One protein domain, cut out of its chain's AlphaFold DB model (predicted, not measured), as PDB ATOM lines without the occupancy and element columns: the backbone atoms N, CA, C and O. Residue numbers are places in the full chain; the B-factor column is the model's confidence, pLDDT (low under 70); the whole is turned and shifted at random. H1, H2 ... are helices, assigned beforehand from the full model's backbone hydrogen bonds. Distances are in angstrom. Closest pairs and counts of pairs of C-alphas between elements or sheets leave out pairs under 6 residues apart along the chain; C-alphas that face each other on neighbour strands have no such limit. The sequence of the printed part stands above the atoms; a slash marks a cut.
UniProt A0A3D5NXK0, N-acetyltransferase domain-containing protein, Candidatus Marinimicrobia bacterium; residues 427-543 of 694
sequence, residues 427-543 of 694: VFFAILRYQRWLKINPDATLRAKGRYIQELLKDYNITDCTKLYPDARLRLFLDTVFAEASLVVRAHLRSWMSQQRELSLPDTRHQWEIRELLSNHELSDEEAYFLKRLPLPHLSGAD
ATOM      1  N   VAL A 427     124.772 132.280  40.438       94.19
ATOM      2  CA  VAL A 427     125.268 133.464  41.153       94.19
ATOM      3  C   VAL A 427     124.892 134.731  40.391       94.19
ATOM      4  O   VAL A 427     124.372 135.673  40.990       94.19
ATOM      5  N   PHE A 428     125.086 134.741  39.070       94.75
ATOM      6  CA  PHE A 428     124.776 135.889  38.221       94.75
ATOM      7  C   PHE A 428     123.297 136.299  38.316       94.75
ATOM      8  O   PHE A 428     122.985 137.460  38.593       94.75
ATOM      9  N   PHE A 429     122.372 135.347  38.154       94.06
ATOM     10  CA  PHE A 429     120.938 135.646  38.233       94.06
ATOM     11  C   PHE A 429     120.476 135.959  39.661       94.06
ATOM     12  O   PHE A 429     119.627 136.836  39.835       94.06
ATOM     13  N   ALA A 430     121.090 135.366  40.692       95.38
ATOM     14  CA  ALA A 430     120.850 135.766  42.078       95.38
ATOM     15  C   ALA A 430     121.235 137.237  42.330       95.38
ATOM     16  O   ALA A 430     120.451 137.985  42.921       95.38
ATOM     17  N   ILE A 431     122.398 137.681  41.835       95.56
ATOM     18  CA  ILE A 431     122.839 139.084  41.908       95.56
ATOM     19  C   ILE A 431     121.843 139.991  41.172       95.56
ATOM     20  O   ILE A 431     121.375 140.986  41.731       95.56
ATOM     21  N   LEU A 432     121.463 139.633  39.943       92.62
ATOM     22  CA  LEU A 432     120.524 140.416  39.137       92.62
ATOM     23  C   LEU A 432     119.160 140.558  39.835       92.62
ATOM     24  O   LEU A 432     118.581 141.649  39.881       92.62
ATOM     25  N   ARG A 433     118.650 139.470  40.422       92.69
ATOM     26  CA  ARG A 433     117.394 139.455  41.176       92.69
ATOM     27  C   ARG A 433     117.491 140.261  42.473       92.69
ATOM     28  O   ARG A 433     116.530 140.955  42.816       92.69
ATOM     29  N   TYR A 434     118.641 140.244  43.150       95.56
ATOM     30  CA  TYR A 434     118.920 141.129  44.284       95.56
ATOM     31  C   TYR A 434     118.851 142.605  43.891       95.56
ATOM     32  O   TYR A 434     118.119 143.382  44.502       95.56
ATOM     33  N   GLN A 435     119.563 142.987  42.832       93.12
ATOM     34  CA  GLN A 435     119.624 144.371  42.364       93.12
ATOM     35  C   GLN A 435     118.251 144.886  41.910       93.12
ATOM     36  O   GLN A 435     117.881 146.021  42.213       93.12
ATOM     37  N   ARG A 436     117.460 144.053  41.221       89.94
ATOM     38  CA  ARG A 436     116.075 144.382  40.834       89.94
ATOM     39  C   ARG A 436     115.185 144.606  42.057       89.94
ATOM     40  O   ARG A 436     114.462 145.597  42.104       89.94
ATOM     41  N   TRP A 437     115.261 143.725  43.054       94.00
ATOM     42  CA  TRP A 437     114.512 143.873  44.304       94.00
ATOM     43  C   TRP A 437     114.903 145.144  45.065       94.00
ATOM     44  O   TRP A 437     114.022 145.886  45.495       94.00
ATOM     45  N   LEU A 438     116.201 145.443  45.171       94.38
ATOM     46  CA  LEU A 438     116.684 146.630  45.879       94.38
ATOM     47  C   LEU A 438     116.218 147.930  45.208       94.38
ATOM     48  O   LEU A 438     115.887 148.886  45.901       94.38
ATOM     49  N   LYS A 439     116.104 147.963  43.872       91.62
ATOM     50  CA  LYS A 439     115.524 149.112  43.148       91.62
ATOM     51  C   LYS A 439     114.055 149.364  43.503       91.62
ATOM     52  O   LYS A 439     113.621 150.510  43.486       91.62
ATOM     53  N   ILE A 440     113.296 148.311  43.808       92.25
ATOM     54  CA  ILE A 440     111.879 148.403  44.201       92.25
ATOM     55  C   ILE A 440     111.746 148.701  45.705       92.25
ATOM     56  O   ILE A 440     110.746 149.270  46.137       92.25
ATOM     57  N   ASN A 441     112.756 148.348  46.503       92.69
ATOM     58  CA  ASN A 441     112.786 148.526  47.951       92.69
ATOM     59  C   ASN A 441     114.099 149.196  48.416       92.69
ATOM     60  O   ASN A 441     114.916 148.544  49.075       92.69
ATOM     61  N   PRO A 442     114.331 150.478  48.069       91.50
ATOM     62  CA  PRO A 442     115.606 151.155  48.326       91.50
ATOM     63  C   PRO A 442     115.907 151.327  49.822       91.50
ATOM     64  O   PRO A 442     117.062 151.235  50.230       91.50
ATOM     65  N   ASP A 443     114.872 151.478  50.654       92.31
ATOM     66  CA  ASP A 443     114.987 151.670  52.108       92.31
ATOM     67  C   ASP A 443     115.022 150.340  52.890       92.31
ATOM     68  O   ASP A 443     114.705 150.274  54.084       92.31
ATOM     69  N   ALA A 444     115.377 149.237  52.223       92.06
ATOM     70  CA  ALA A 444     115.447 147.923  52.845       92.06
ATOM     71  C   ALA A 444     116.414 147.912  54.042       92.06
ATOM     72  O   ALA A 444     117.619 148.126  53.908       92.06
ATOM     73  N   THR A 445     115.893 147.568  55.224       91.25
ATOM     74  CA  THR A 445     116.714 147.391  56.434       91.25
ATOM     75  C   THR A 445     117.789 146.310  56.245       91.25
ATOM     76  O   THR A 445     117.584 145.351  55.496       91.25
ATOM     77  N   LEU A 446     118.886 146.380  57.012       88.00
ATOM     78  CA  LEU A 446     119.947 145.353  57.013       88.00
ATOM     79  C   LEU A 446     119.396 143.935  57.214       88.00
ATOM     80  O   LEU A 446     119.811 142.987  56.552       88.00
ATOM     81  N   ARG A 447     118.384 143.797  58.081       83.88
ATOM     82  CA  ARG A 447     117.700 142.524  58.330       83.88
ATOM     83  C   ARG A 447     116.931 142.020  57.108       83.88
ATOM     84  O   ARG A 447     116.935 140.816  56.862       83.88
ATOM     85  N   ALA A 448     116.260 142.908  56.373       86.19
ATOM     86  CA  ALA A 448     115.541 142.550  55.151       86.19
ATOM     87  C   ALA A 448     116.519 142.132  54.045       86.19
ATOM     88  O   ALA A 448     116.350 141.058  53.475       86.19
ATOM     89  N   LYS A 449     117.586 142.915  53.828       91.00
ATOM     90  CA  LYS A 449     118.681 142.583  52.903       91.00
ATOM     91  C   LYS A 449     119.301 141.218  53.238       91.00
ATOM     92  O   LYS A 449     119.380 140.345  52.381       91.00
ATOM     93  N   GLY A 450     119.644 140.982  54.509       86.38
ATOM     94  CA  GLY A 450     120.210 139.709  54.966       86.38
ATOM     95  C   GLY A 450     119.266 138.517  54.830       86.38
ATOM     96  O   GLY A 450     119.707 137.438  54.448       86.38
ATOM     97  N   ARG A 451     117.964 138.695  55.086       84.88
ATOM     98  CA  ARG A 451     116.970 137.644  54.828       84.88
ATOM     99  C   ARG A 451     116.872 137.324  53.338       84.88
ATOM    100  O   ARG A 451     116.826 136.152  52.989       84.88
ATOM    101  N   TYR A 452     116.861 138.339  52.482       90.06
ATOM    102  CA  TYR A 452     116.711 138.127  51.050       90.06
ATOM    103  C   TYR A 452     117.929 137.422  50.441       90.06
ATOM    104  O   TYR A 452     117.767 136.496  49.658       90.06
ATOM    105  N   ILE A 453     119.147 137.750  50.887       90.25
ATOM    106  CA  ILE A 453     120.354 136.991  50.513       90.25
ATOM    107  C   ILE A 453     120.228 135.506  50.881       90.25
ATOM    108  O   ILE A 453     120.610 134.653  50.087       90.25
ATOM    109  N   GLN A 454     119.663 135.177  52.045       85.00
ATOM    110  CA  GLN A 454     119.435 133.780  52.440       85.00
ATOM    111  C   GLN A 454     118.416 133.064  51.550       85.00
ATOM    112  O   GLN A 454     118.603 131.897  51.214       85.00
ATOM    113  N   GLU A 455     117.359 133.766  51.139       88.44
ATOM    114  CA  GLU A 455     116.392 133.245  50.170       88.44
ATOM    115  C   GLU A 455     117.076 132.982  48.816       88.44
ATOM    116  O   GLU A 455     116.938 131.890  48.277       88.44
ATOM    117  N   LEU A 456     117.923 133.896  48.329       91.56
ATOM    118  CA  LEU A 456     118.674 133.717  47.078       91.56
ATOM    119  C   LEU A 456     119.687 132.563  47.139       91.56
ATOM    120  O   LEU A 456     119.790 131.785  46.195       91.56
ATOM    121  N   LEU A 457     120.412 132.417  48.251       87.00
ATOM    122  CA  LEU A 457     121.343 131.300  48.456       87.00
ATOM    123  C   LEU A 457     120.641 129.944  48.315       87.00
ATOM    124  O   LEU A 457     121.223 129.008  47.762       87.00
ATOM    125  N   LYS A 458     119.397 129.861  48.803       85.75
ATOM    126  CA  LYS A 458     118.557 128.669  48.724       85.75
ATOM    127  C   LYS A 458     117.958 128.484  47.329       85.75
ATOM    128  O   LYS A 458     118.141 127.420  46.751       85.75
ATOM    129  N   ASP A 459     117.264 129.495  46.806       89.69
ATOM    130  CA  ASP A 459     116.530 129.419  45.536       89.69
ATOM    131  C   ASP A 459     117.453 129.029  44.375       89.69
ATOM    132  O   ASP A 459     117.100 128.175  43.569       89.69
ATOM    133  N   TYR A 460     118.661 129.600  44.320       90.25
ATOM    134  CA  TYR A 460     119.634 129.339  43.251       90.25
ATOM    135  C   TYR A 460     120.596 128.181  43.562       90.25
ATOM    136  O   TYR A 460     121.502 127.890  42.774       90.25
ATOM    137  N   ASN A 461     120.419 127.509  44.703       86.25
ATOM    138  CA  ASN A 461     121.272 126.418  45.163       86.25
ATOM    139  C   ASN A 461     122.780 126.768  45.113       86.25
ATOM    140  O   ASN A 461     123.609 126.065  44.524       86.25
ATOM    141  N   ILE A 462     123.134 127.916  45.704       86.75
ATOM    142  CA  ILE A 462     124.506 128.454  45.691       86.75
ATOM    143  C   ILE A 462     125.458 127.569  46.504       86.75
ATOM    144  O   ILE A 462     126.647 127.495  46.195       86.75
ATOM    145  N   THR A 463     124.948 126.855  47.510       79.06
ATOM    146  CA  THR A 463     125.737 125.898  48.298       79.06
ATOM    147  C   THR A 463     126.323 124.799  47.411       79.06
ATOM    148  O   THR A 463     127.529 124.577  47.447       79.06
ATOM    149  N   ASP A 464     125.515 124.174  46.550       77.69
ATOM    150  CA  ASP A 464     126.029 123.175  45.606       77.69
ATOM    151  C   ASP A 464     126.910 123.803  44.527       77.69
ATOM    152  O   ASP A 464     127.922 123.223  44.145       77.69
ATOM    153  N   CYS A 465     126.593 125.029  44.091       82.56
ATOM    154  CA  CYS A 465     127.466 125.795  43.197       82.56
ATOM    155  C   CYS A 465     128.871 126.000  43.794       82.56
ATOM    156  O   CYS A 465     129.851 125.996  43.055       82.56
ATOM    157  N   THR A 466     128.979 126.121  45.123       79.69
ATOM    158  CA  THR A 466     130.253 126.326  45.834       79.69
ATOM    159  C   THR A 466     131.187 125.112  45.737       79.69
ATOM    160  O   THR A 466     132.398 125.260  45.859       79.69
ATOM    161  N   LYS A 467     130.655 123.914  45.445       77.62
ATOM    162  CA  LYS A 467     131.469 122.704  45.223       77.62
ATOM    163  C   LYS A 467     132.322 122.801  43.953       77.62
ATOM    164  O   LYS A 467     133.420 122.258  43.923       77.62
ATOM    165  N   LEU A 468     131.806 123.474  42.919       77.31
ATOM    166  CA  LEU A 468     132.495 123.696  41.639       77.31
ATOM    167  C   LEU A 468     133.189 125.064  41.586       77.31
ATOM    168  O   LEU A 468     134.264 125.187  41.011       77.31
ATOM    169  N   TYR A 469     132.585 126.073  42.214       81.94
ATOM    170  CA  TYR A 469     133.066 127.453  42.250       81.94
ATOM    171  C   TYR A 469     133.183 127.912  43.712       81.94
ATOM    172  O   TYR A 469     132.231 128.497  44.238       81.94
ATOM    173  N   PRO A 470     134.315 127.648  44.397       80.31
ATOM    174  CA  PRO A 470     134.483 127.917  45.833       80.31
ATOM    175  C   PRO A 470     134.184 129.360  46.262       80.31
ATOM    176  O   PRO A 470     133.808 129.615  47.405       80.31
ATOM    177  N   ASP A 471     134.310 130.310  45.339       83.81
ATOM    178  CA  ASP A 471     134.095 131.734  45.554       83.81
ATOM    179  C   ASP A 471     132.654 132.213  45.276       83.81
ATOM    180  O   ASP A 471     132.334 133.376  45.531       83.81
ATOM    181  N   ALA A 472     131.746 131.336  44.828       87.62
ATOM    182  CA  ALA A 472     130.369 131.671  44.436       87.62
ATOM    183  C   ALA A 472     129.595 132.471  45.500       87.62
ATOM    184  O   ALA A 472     128.948 133.481  45.205       87.62
ATOM    185  N   ARG A 473     129.678 132.045  46.766       86.94
ATOM    186  CA  ARG A 473     129.038 132.745  47.890       86.94
ATOM    187  C   ARG A 473     129.648 134.127  48.112       86.94
ATOM    188  O   ARG A 473     128.913 135.090  48.326       86.94
ATOM    189  N   LEU A 474     130.975 134.220  48.093       87.38
ATOM    190  CA  LEU A 474     131.685 135.479  48.294       87.38
ATOM    191  C   LEU A 474     131.349 136.471  47.179       87.38
ATOM    192  O   LEU A 474     131.034 137.625  47.468       87.38
ATOM    193  N   ARG A 475     131.309 135.998  45.929       90.94
ATOM    194  CA  ARG A 475     130.895 136.782  44.765       90.94
ATOM    195  C   ARG A 475     129.480 137.331  44.919       90.94
ATOM    196  O   ARG A 475     129.278 138.528  44.727       90.94
ATOM    197  N   LEU A 476     128.523 136.493  45.338       92.75
ATOM    198  CA  LEU A 476     127.152 136.935  45.600       92.75
ATOM    199  C   LEU A 476     127.135 138.100  46.592       92.75
ATOM    200  O   LEU A 476     126.503 139.111  46.319       92.75
ATOM    201  N   PHE A 477     127.834 137.992  47.724       92.50
ATOM    202  CA  PHE A 477     127.881 139.068  48.721       92.50
ATOM    203  C   PHE A 477     128.570 140.328  48.177       92.50
ATOM    204  O   PHE A 477     128.069 141.435  48.391       92.50
ATOM    205  N   LEU A 478     129.693 140.158  47.472       92.19
ATOM    206  CA  LEU A 478     130.491 141.249  46.914       92.19
ATOM    207  C   LEU A 478     129.673 142.131  45.960       92.19
ATOM    208  O   LEU A 478     129.726 143.354  46.066       92.19
ATOM    209  N   ASP A 479     128.895 141.508  45.075       93.31
ATOM    210  CA  ASP A 479     128.133 142.199  44.027       93.31
ATOM    211  C   ASP A 479     126.682 142.526  44.439       93.31
ATOM    212  O   ASP A 479     125.885 143.016  43.632       93.31
ATOM    213  N   THR A 480     126.335 142.290  45.711       95.12
ATOM    214  CA  THR A 480     125.038 142.653  46.302       95.12
ATOM    215  C   THR A 480     125.208 143.613  47.476       95.12
ATOM    216  O   THR A 480     125.217 144.828  47.299       95.12
ATOM    217  N   VAL A 481     125.342 143.089  48.690       92.94
ATOM    218  CA  VAL A 481     125.375 143.853  49.944       92.94
ATOM    219  C   VAL A 481     126.669 144.645  50.133       92.94
ATOM    220  O   VAL A 481     126.676 145.612  50.885       92.94
ATOM    221  N   PHE A 482     127.742 144.283  49.425       93.38
ATOM    222  CA  PHE A 482     128.998 145.040  49.405       93.38
ATOM    223  C   PHE A 482     129.235 145.809  48.097       93.38
ATOM    224  O   PHE A 482     130.335 146.328  47.896       93.38
ATOM    225  N   ALA A 483     128.230 145.924  47.219       91.38
ATOM    226  CA  ALA A 483     128.383 146.634  45.946       91.38
ATOM    227  C   ALA A 483     128.836 148.094  46.156       91.38
ATOM    228  O   ALA A 483     129.732 148.571  45.460       91.38
ATOM    229  N   GLU A 484     128.293 148.737  47.193       89.81
ATOM    230  CA  GLU A 484     128.588 150.118  47.605       89.81
ATOM    231  C   GLU A 484     129.508 150.198  48.840       89.81
ATOM    232  O   GLU A 484     129.617 151.246  49.474       89.81
ATOM    233  N   ALA A 485     130.161 149.092  49.221       90.62
ATOM    234  CA  ALA A 485     131.104 149.095  50.337       90.62
ATOM    235  C   ALA A 485     132.367 149.909  50.014       90.62
ATOM    236  O   ALA A 485     132.711 150.144  48.850       90.62
ATOM    237  N   SER A 486     133.096 150.298  51.060       90.12
ATOM    238  CA  SER A 486     134.357 151.023  50.941       90.12
ATOM    239  C   SER A 486     135.366 150.277  50.060       90.12
ATOM    240  O   SER A 486     135.421 149.043  50.022       90.12
ATOM    241  N   LEU A 487     136.221 151.037  49.366       88.00
ATOM    242  CA  LEU A 487     137.257 150.469  48.494       88.00
ATOM    243  C   LEU A 487     138.175 149.495  49.241       88.00
ATOM    244  O   LEU A 487     138.603 148.506  48.656       88.00
ATOM    245  N   VAL A 488     138.433 149.744  50.528       87.31
ATOM    246  CA  VAL A 488     139.248 148.871  51.381       87.31
ATOM    247  C   VAL A 488     138.585 147.506  51.559       87.31
ATOM    248  O   VAL A 488     139.211 146.484  51.280       87.31
ATOM    249  N   VAL A 489     137.304 147.480  51.952       87.25
ATOM    250  CA  VAL A 489     136.545 146.230  52.109       87.25
ATOM    251  C   VAL A 489     136.452 145.498  50.775       87.25
ATOM    252  O   VAL A 489     136.772 144.313  50.702       87.25
ATOM    253  N   ARG A 490     136.086 146.195  49.691       90.06
ATOM    254  CA  ARG A 490     135.965 145.572  48.364       90.06
ATOM    255  C   ARG A 490     137.296 145.009  47.862       90.06
ATOM    256  O   ARG A 490     137.299 143.920  47.296       90.06
ATOM    257  N   ALA A 491     138.415 145.702  48.080       87.56
ATOM    258  CA  ALA A 491     139.741 145.213  47.704       87.56
ATOM    259  C   ALA A 491     140.126 143.949  48.488       87.56
ATOM    260  O   ALA A 491     140.586 142.976  47.889       87.56
ATOM    261  N   HIS A 492     139.868 143.925  49.800       87.00
ATOM    262  CA  HIS A 492     140.094 142.737  50.623       87.00
ATOM    263  C   HIS A 492     139.245 141.547  50.166       87.00
ATOM    264  O   HIS A 492     139.779 140.461  49.953       87.00
ATOM    265  N   LEU A 493     137.939 141.750  49.963       86.62
ATOM    266  CA  LEU A 493     137.038 140.686  49.516       86.62
ATOM    267  C   LEU A 493     137.410 140.170  48.117       86.62
ATOM    268  O   LEU A 493     137.349 138.970  47.885       86.62
ATOM    269  N   ARG A 494     137.857 141.037  47.196       87.31
ATOM    270  CA  ARG A 494     138.362 140.608  45.878       87.31
ATOM    271  C   ARG A 494     139.647 139.787  45.983       87.31
ATOM    272  O   ARG A 494     139.760 138.769  45.308       87.31
ATOM    273  N   SER A 495     140.584 140.196  46.839       83.81
ATOM    274  CA  SER A 495     141.802 139.421  47.111       83.81
ATOM    275  C   SER A 495     141.457 138.036  47.660       83.81
ATOM    276  O   SER A 495     141.958 137.025  47.169       83.81
ATOM    277  N   TRP A 496     140.522 137.977  48.609       81.62
ATOM    278  CA  TRP A 496     140.037 136.723  49.173       81.62
ATOM    279  C   TRP A 496     139.375 135.827  48.108       81.62
ATOM    280  O   TRP A 496     139.691 134.644  48.004       81.62
ATOM    281  N   MET A 497     138.544 136.406  47.240       81.44
ATOM    282  CA  MET A 497     137.900 135.709  46.120       81.44
ATOM    283  C   MET A 497     138.909 135.095  45.138       81.44
ATOM    284  O   MET A 497     138.654 134.027  44.590       81.44
ATOM    285  N   SER A 498     140.053 135.751  44.918       77.50
ATOM    286  CA  SER A 498     141.153 135.199  44.113       77.50
ATOM    287  C   SER A 498     141.824 134.020  44.821       77.50
ATOM    288  O   SER A 498     142.026 132.969  44.223       77.50
ATOM    289  N   GLN A 499     142.114 134.158  46.119       75.69
ATOM    290  CA  GLN A 499     142.797 133.118  46.895       75.69
ATOM    291  C   GLN A 499     141.949 131.849  47.069       75.69
ATOM    292  O   GLN A 499     142.497 130.754  47.008       75.69
ATOM    293  N   GLN A 500     140.626 131.973  47.243       72.75
ATOM    294  CA  GLN A 500     139.716 130.818  47.340       72.75
ATOM    295  C   GLN A 500     139.687 129.963  46.068       72.75
ATOM    296  O   GLN A 500     139.441 128.762  46.146       72.75
ATOM    297  N   ARG A 501     139.930 130.570  44.903       69.00
ATOM    298  CA  ARG A 501     139.984 129.851  43.625       69.00
ATOM    299  C   ARG A 501     141.284 129.072  43.446       69.00
ATOM    300  O   ARG A 501     141.274 128.019  42.821       69.00
ATOM    301  N   GLU A 502     142.382 129.564  44.012       64.25
ATOM    302  CA  GLU A 502     143.708 128.940  43.903       64.25
ATOM    303  C   GLU A 502     143.987 127.911  45.008       64.25
ATOM    304  O   GLU A 502     144.768 126.978  44.819       64.25
ATOM    305  N   LEU A 503     143.375 128.078  46.182       51.31
ATOM    306  CA  LEU A 503     143.660 127.297  47.379       51.31
ATOM    307  C   LEU A 503     142.345 126.996  48.106       51.31
ATOM    308  O   LEU A 503     141.624 127.906  48.509       51.31
ATOM    309  N   SER A 504     142.062 125.715  48.353       52.72
ATOM    310  CA  SER A 504     141.064 125.318  49.355       52.72
ATOM    311  C   SER A 504     141.593 125.723  50.738       52.72
ATOM    312  O   SER A 504     142.345 124.990  51.384       52.72
ATOM    313  N   LEU A 505     141.332 126.972  51.132       53.44
ATOM    314  CA  LEU A 505     141.845 127.559  52.366       53.44
ATOM    315  C   LEU A 505     141.036 127.067  53.581       53.44
ATOM    316  O   LEU A 505     139.809 127.001  53.503       53.44
ATOM    317  N   PRO A 506     141.681 126.789  54.732       53.56
ATOM    318  CA  PRO A 506     140.973 126.439  55.963       53.56
ATOM    319  C   PRO A 506     140.063 127.575  56.463       53.56
ATOM    320  O   PRO A 506     140.488 128.732  56.519       53.56
ATOM    321  N   ASP A 507     138.861 127.237  56.944       57.59
ATOM    322  CA  ASP A 507     137.852 128.180  57.470       57.59
ATOM    323  C   ASP A 507     138.379 129.159  58.535       57.59
ATOM    324  O   ASP A 507     137.901 130.290  58.658       57.59
ATOM    325  N   THR A 508     139.377 128.745  59.318       57.88
ATOM    326  CA  THR A 508     139.968 129.557  60.391       57.88
ATOM    327  C   THR A 508     140.698 130.792  59.866       57.88
ATOM    328  O   THR A 508     140.672 131.837  60.520       57.88
ATOM    329  N   ARG A 509     141.293 130.724  58.667       63.06
ATOM    330  CA  ARG A 509     141.972 131.871  58.044       63.06
ATOM    331  C   ARG A 509     140.975 132.959  57.650       63.06
ATOM    332  O   ARG A 509     141.196 134.129  57.941       63.06
ATOM    333  N   HIS A 510     139.840 132.565  57.084       66.12
ATOM    334  CA  HIS A 510     138.768 133.475  56.680       66.12
ATOM    335  C   HIS A 510     138.173 134.246  57.866       66.12
ATOM    336  O   HIS A 510     137.923 135.449  57.794       66.12
ATOM    337  N   GLN A 511     137.977 133.563  58.998       66.50
ATOM    338  CA  GLN A 511     137.466 134.183  60.225       66.50
ATOM    339  C   GLN A 511     138.452 135.200  60.813       66.50
ATOM    340  O   GLN A 511     138.032 136.222  61.364       66.50
ATOM    341  N   TRP A 512     139.754 134.945  60.672       67.19
ATOM    342  CA  TRP A 512     140.797 135.887  61.058       67.19
ATOM    343  C   TRP A 512     140.816 137.136  60.165       67.19
ATOM    344  O   TRP A 512     140.769 138.241  60.705       67.19
ATOM    345  N   GLU A 513     140.789 136.983  58.839       71.75
ATOM    346  CA  GLU A 513     140.785 138.113  57.888       71.75
ATOM    347  C   GLU A 513     139.566 139.026  58.101       71.75
ATOM    348  O   GLU A 513     139.682 140.253  58.135       71.75
ATOM    349  N   ILE A 514     138.390 138.439  58.362       75.25
ATOM    350  CA  ILE A 514     137.186 139.199  58.729       75.25
ATOM    351  C   ILE A 514     137.396 139.974  60.033       75.25
ATOM    352  O   ILE A 514     136.993 141.132  60.143       75.25
ATOM    353  N   ARG A 515     138.002 139.355  61.051       72.31
ATOM    354  CA  ARG A 515     138.245 140.025  62.332       72.31
ATOM    355  C   ARG A 515     139.237 141.175  62.184       72.31
ATOM    356  O   ARG A 515     139.045 142.208  62.826       72.31
ATOM    357  N   GLU A 516     140.279 140.998  61.379       74.50
ATOM    358  CA  GLU A 516     141.254 142.045  61.080       74.50
ATOM    359  C   GLU A 516     140.565 143.252  60.437       74.50
ATOM    360  O   GLU A 516     140.712 144.374  60.924       74.50
ATOM    361  N   LEU A 517     139.714 143.012  59.433       77.69
ATOM    362  CA  LEU A 517     138.879 144.046  58.820       77.69
ATOM    363  C   LEU A 517     137.996 144.758  59.850       77.69
ATOM    364  O   LEU A 517     138.001 145.983  59.902       77.69
ATOM    365  N   LEU A 518     137.295 144.001  60.701       75.88
ATOM    366  CA  LEU A 518     136.411 144.550  61.735       75.88
ATOM    367  C   LEU A 518     137.146 145.357  62.820       75.88
ATOM    368  O   LEU A 518     136.520 146.195  63.461       75.88
ATOM    369  N   SER A 519     138.426 145.067  63.078       75.75
ATOM    370  CA  SER A 519     139.178 145.665  64.195       75.75
ATOM    371  C   SER A 519     140.060 146.838  63.770       75.75
ATOM    372  O   SER A 519     140.298 147.736  64.573       75.75
ATOM    373  N   ASN A 520     140.566 146.816  62.532       76.88
ATOM    374  CA  ASN A 520     141.594 147.748  62.061       76.88
ATOM    375  C   ASN A 520     141.061 148.824  61.105       76.88
ATOM    376  O   ASN A 520     141.830 149.683  60.680       76.88
ATOM    377  N   HIS A 521     139.770 148.792  60.768       77.94
ATOM    378  CA  HIS A 521     139.153 149.736  59.840       77.94
ATOM    379  C   HIS A 521     137.863 150.314  60.424       77.94
ATOM    380  O   HIS A 521     137.105 149.618  61.099       77.94
ATOM    381  N   GLU A 522     137.598 151.592  60.144       79.25
ATOM    382  CA  GLU A 522     136.286 152.185  60.398       79.25
ATOM    383  C   GLU A 522     135.309 151.671  59.341       79.25
ATOM    384  O   GLU A 522     135.412 152.008  58.162       79.25
ATOM    385  N   LEU A 523     134.389 150.813  59.772       84.06
ATOM    386  CA  LEU A 523     133.378 150.201  58.921       84.06
ATOM    387  C   LEU A 523     132.008 150.795  59.226       84.06
ATOM    388  O   LEU A 523     131.680 151.077  60.380       84.06
ATOM    389  N   SER A 524     131.180 150.920  58.197       87.12
ATOM    390  CA  SER A 524     129.757 151.194  58.364       87.12
ATOM    391  C   SER A 524     129.040 150.039  59.076       87.12
ATOM    392  O   SER A 524     129.478 148.882  59.038       87.12
ATOM    393  N   ASP A 525     127.882 150.336  59.673       84.75
ATOM    394  CA  ASP A 525     127.022 149.318  60.288       84.75
ATOM    395  C   ASP A 525     126.643 148.208  59.292       84.75
ATOM    396  O   ASP A 525     126.556 147.039  59.670       84.75
ATOM    397  N   GLU A 526     126.452 148.554  58.011       88.31
ATOM    398  CA  GLU A 526     126.150 147.603  56.937       88.31
ATOM    399  C   GLU A 526     127.333 146.669  56.653       88.31
ATOM    400  O   GLU A 526     127.169 145.444  56.669       88.31
ATOM    401  N   GLU A 527     128.535 147.221  56.467       89.44
ATOM    402  CA  GLU A 527     129.749 146.436  56.225       89.44
ATOM    403  C   GLU A 527     130.023 145.476  57.388       89.44
ATOM    404  O   GLU A 527     130.200 144.272  57.181       89.44
ATOM    405  N   ALA A 528     129.981 145.979  58.625       84.56
ATOM    406  CA  ALA A 528     130.189 145.164  59.816       84.56
ATOM    407  C   ALA A 528     129.115 144.072  59.967       84.56
ATOM    408  O   ALA A 528     129.417 142.945  60.377       84.56
ATOM    409  N   TYR A 529     127.859 144.376  59.628       84.69
ATOM    410  CA  TYR A 529     126.744 143.434  59.712       84.69
ATOM    411  C   TYR A 529     126.901 142.246  58.752       84.69
ATOM    412  O   TYR A 529     126.659 141.100  59.162       84.69
ATOM    413  N   PHE A 530     127.297 142.500  57.501       86.75
ATOM    414  CA  PHE A 530     127.437 141.462  56.478       86.75
ATOM    415  C   PHE A 530     128.760 140.701  56.560       86.75
ATOM    416  O   PHE A 530     128.754 139.487  56.353       86.75
ATOM    417  N   LEU A 531     129.863 141.346  56.959       85.12
ATOM    418  CA  LEU A 531     131.153 140.667  57.151       85.12
ATOM    419  C   LEU A 531     131.047 139.550  58.194       85.12
ATOM    420  O   LEU A 531     131.545 138.447  57.985       85.12
ATOM    421  N   LYS A 532     130.299 139.784  59.278       78.12
ATOM    422  CA  LYS A 532     130.039 138.778  60.324       78.12
ATOM    423  C   LYS A 532     129.197 137.582  59.851       78.12
ATOM    424  O   LYS A 532     129.193 136.548  60.512       78.12
ATOM    425  N   ARG A 533     128.459 137.717  58.742       79.25
ATOM    426  CA  ARG A 533     127.524 136.704  58.198       79.25
ATOM    427  C   ARG A 533     128.059 135.952  56.992       79.25
ATOM    428  O   ARG A 533     127.606 134.845  56.706       79.25
ATOM    429  N   LEU A 534     129.020 136.540  56.293       79.38
ATOM    430  CA  LEU A 534     129.707 135.915  55.178       79.38
ATOM    431  C   LEU A 534     130.213 134.486  55.501       79.38
ATOM    432  O   LEU A 534     129.881 133.592  54.717       79.38
ATOM    433  N   PRO A 535     130.874 134.211  56.651       68.38
ATOM    434  CA  PRO A 535     131.429 132.887  56.946       68.38
ATOM    435  C   PRO A 535     130.401 131.875  57.472       68.38
ATOM    436  O   PRO A 535     130.745 130.713  57.651       68.38
ATOM    437  N   LEU A 536     129.157 132.282  57.759       67.50
ATOM    438  CA  LEU A 536     128.151 131.407  58.374       67.50
ATOM    439  C   LEU A 536     126.860 131.373  57.542       67.50
ATOM    440  O   LEU A 536     125.972 132.214  57.728       67.50
ATOM    441  N   PRO A 537     126.732 130.387  56.632       61.31
ATOM    442  CA  PRO A 537     125.613 130.267  55.703       61.31
ATOM    443  C   PRO A 537     124.247 130.196  56.364       61.31
ATOM    444  O   PRO A 537     123.286 130.707  55.812       61.31
ATOM    445  N   HIS A 538     124.154 129.608  57.550       63.56
ATOM    446  CA  HIS A 538     122.891 129.320  58.224       63.56
ATOM    447  C   HIS A 538     122.307 130.473  59.038       63.56
ATOM    448  O   HIS A 538     121.188 130.352  59.540       63.56
ATOM    449  N   LEU A 539     123.055 131.559  59.243       62.47
ATOM    450  CA  LEU A 539     122.623 132.599  60.169       62.47
ATOM    451  C   LEU A 539     121.515 133.472  59.586       62.47
ATOM    452  O   LEU A 539     121.589 133.968  58.458       62.47
ATOM    453  N   SER A 540     120.490 133.699  60.405       56.69
ATOM    454  CA  SER A 540     119.347 134.517  60.029       56.69
ATOM    455  C   SER A 540     119.688 136.010  60.087       56.69
ATOM    456  O   SER A 540     120.566 136.466  60.833       56.69
ATOM    457  N   GLY A 541     118.921 136.826  59.361       56.12
ATOM    458  CA  GLY A 541     119.028 138.283  59.458       56.12
ATOM    459  C   GLY A 541     118.750 138.843  60.869       56.12
ATOM    460  O   GLY A 541     119.097 139.986  61.153       56.12
ATOM    461  N   ALA A 542     118.139 138.066  61.769       53.81
ATOM    462  CA  ALA A 542     117.806 138.492  63.133       53.81
ATOM    463  C   ALA A 542     118.879 138.148  64.183       53.81
ATOM    464  O   ALA A 542     118.769 138.582  65.328       53.81
ATOM    465  N   ASP A 543     119.885 137.358  63.814       64.38
ATOM    466  CA  ASP A 543     120.839 136.786  64.763       64.38
ATOM    467  C   ASP A 543     121.894 137.824  65.174       64.38
ATOM    468  O   ASP A 543     122.495 138.465  64.314       64.38
TER     469      ASP A 543
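This is residues 427 to 543 of the 694 residues of the protein "N-acetyltransferase domain-containing protein" of Candidatus Marinimicrobia bacterium (UniProt A0A3D5NXK0). Two rows of three helices make up the body, one row holding the long H5, the short H4 in the middle and H1, the other holding H6, the short H7 and H2. The short H3 lies across one end of H4, and residues 532 to 543 run from H7 back toward H2. The rows meet unevenly: H1 touches H2, while H5 and H6 are close but not clearly touching. The printed part has 117 residues, with seven named helices, H1 to H7 along the chain, and no named strand; its class is all helix. It is compact, with a radius of gyration of the C-alphas of 13.6 A, and a rounded outline spanning 37 by 34 by 25 A.

The longest helix, H5, holds residues 487 to 502, 22.9 A from its first C-alpha, at (137.257, 150.469, 48.494), to its last. H4 is residues 472 to 478 and H3 residues 462 to 468. H1, residues 427 to 440, is 20.3 A long and begins with C-alpha 427 at (125.268, 133.464, 41.153). H2, residues 446 to 459, is 19.9 A long, and H6, residues 507 to 520, is 20.4 A long. H7, residues 525 to 531, ends with C-alpha 531 at (131.153, 140.667, 57.151).

H5 touches H4 with its residues 490 to 497 alone, the C-alphas of Met 497 and Leu 474 being closest at 6.6 A; this hairpin has a shallow tilt of 8 degrees, opposite ways. H4 is the hub, touching three helices. It touches H1, closest at the C-alphas of Leu 476 and Val 427, 5.9 A, and H3, closest at Ala 472 and Thr 466, C-alphas 5.5 A apart, at a steep tilt of 58 degrees. H1 and H2 form a hairpin, closest at the C-alphas of Ala 430 and Leu 456, 5.8 A, with a tilt of 37 degrees, only just steep. H7 only just touches H2 and H6, with 3 pairs of C-alphas within 8 A each; the closest C-alphas are those of Glu 526 and Leu 446, 6.6 A, and of Leu 531 and Ile 514, 6.4 A. H6 and H7 are a hairpin. H4 and H7 are only just apart, closest 8.1 A. The helix packing is only just mostly aligned, with 4 of 6 touching pairs at a shallow tilt. Every O i to N i+4 pair is within hydrogen-bond range in H1, H2, H4, H6 and H7; H5 has 11 of 12, and H3 1 of 3, beside 4 of 4 O i to N i+3 pairs.

The two farthest C-alphas, of Ile 440 and Pro 506, are 38.3 A apart. The printed part has no cut. The link from H4 to H5 is short, with 8 residues; the other links are tight. The mean pLDDT of the printed part is 81.8, and residues 501 to 512 and 535 to 543 are under 70.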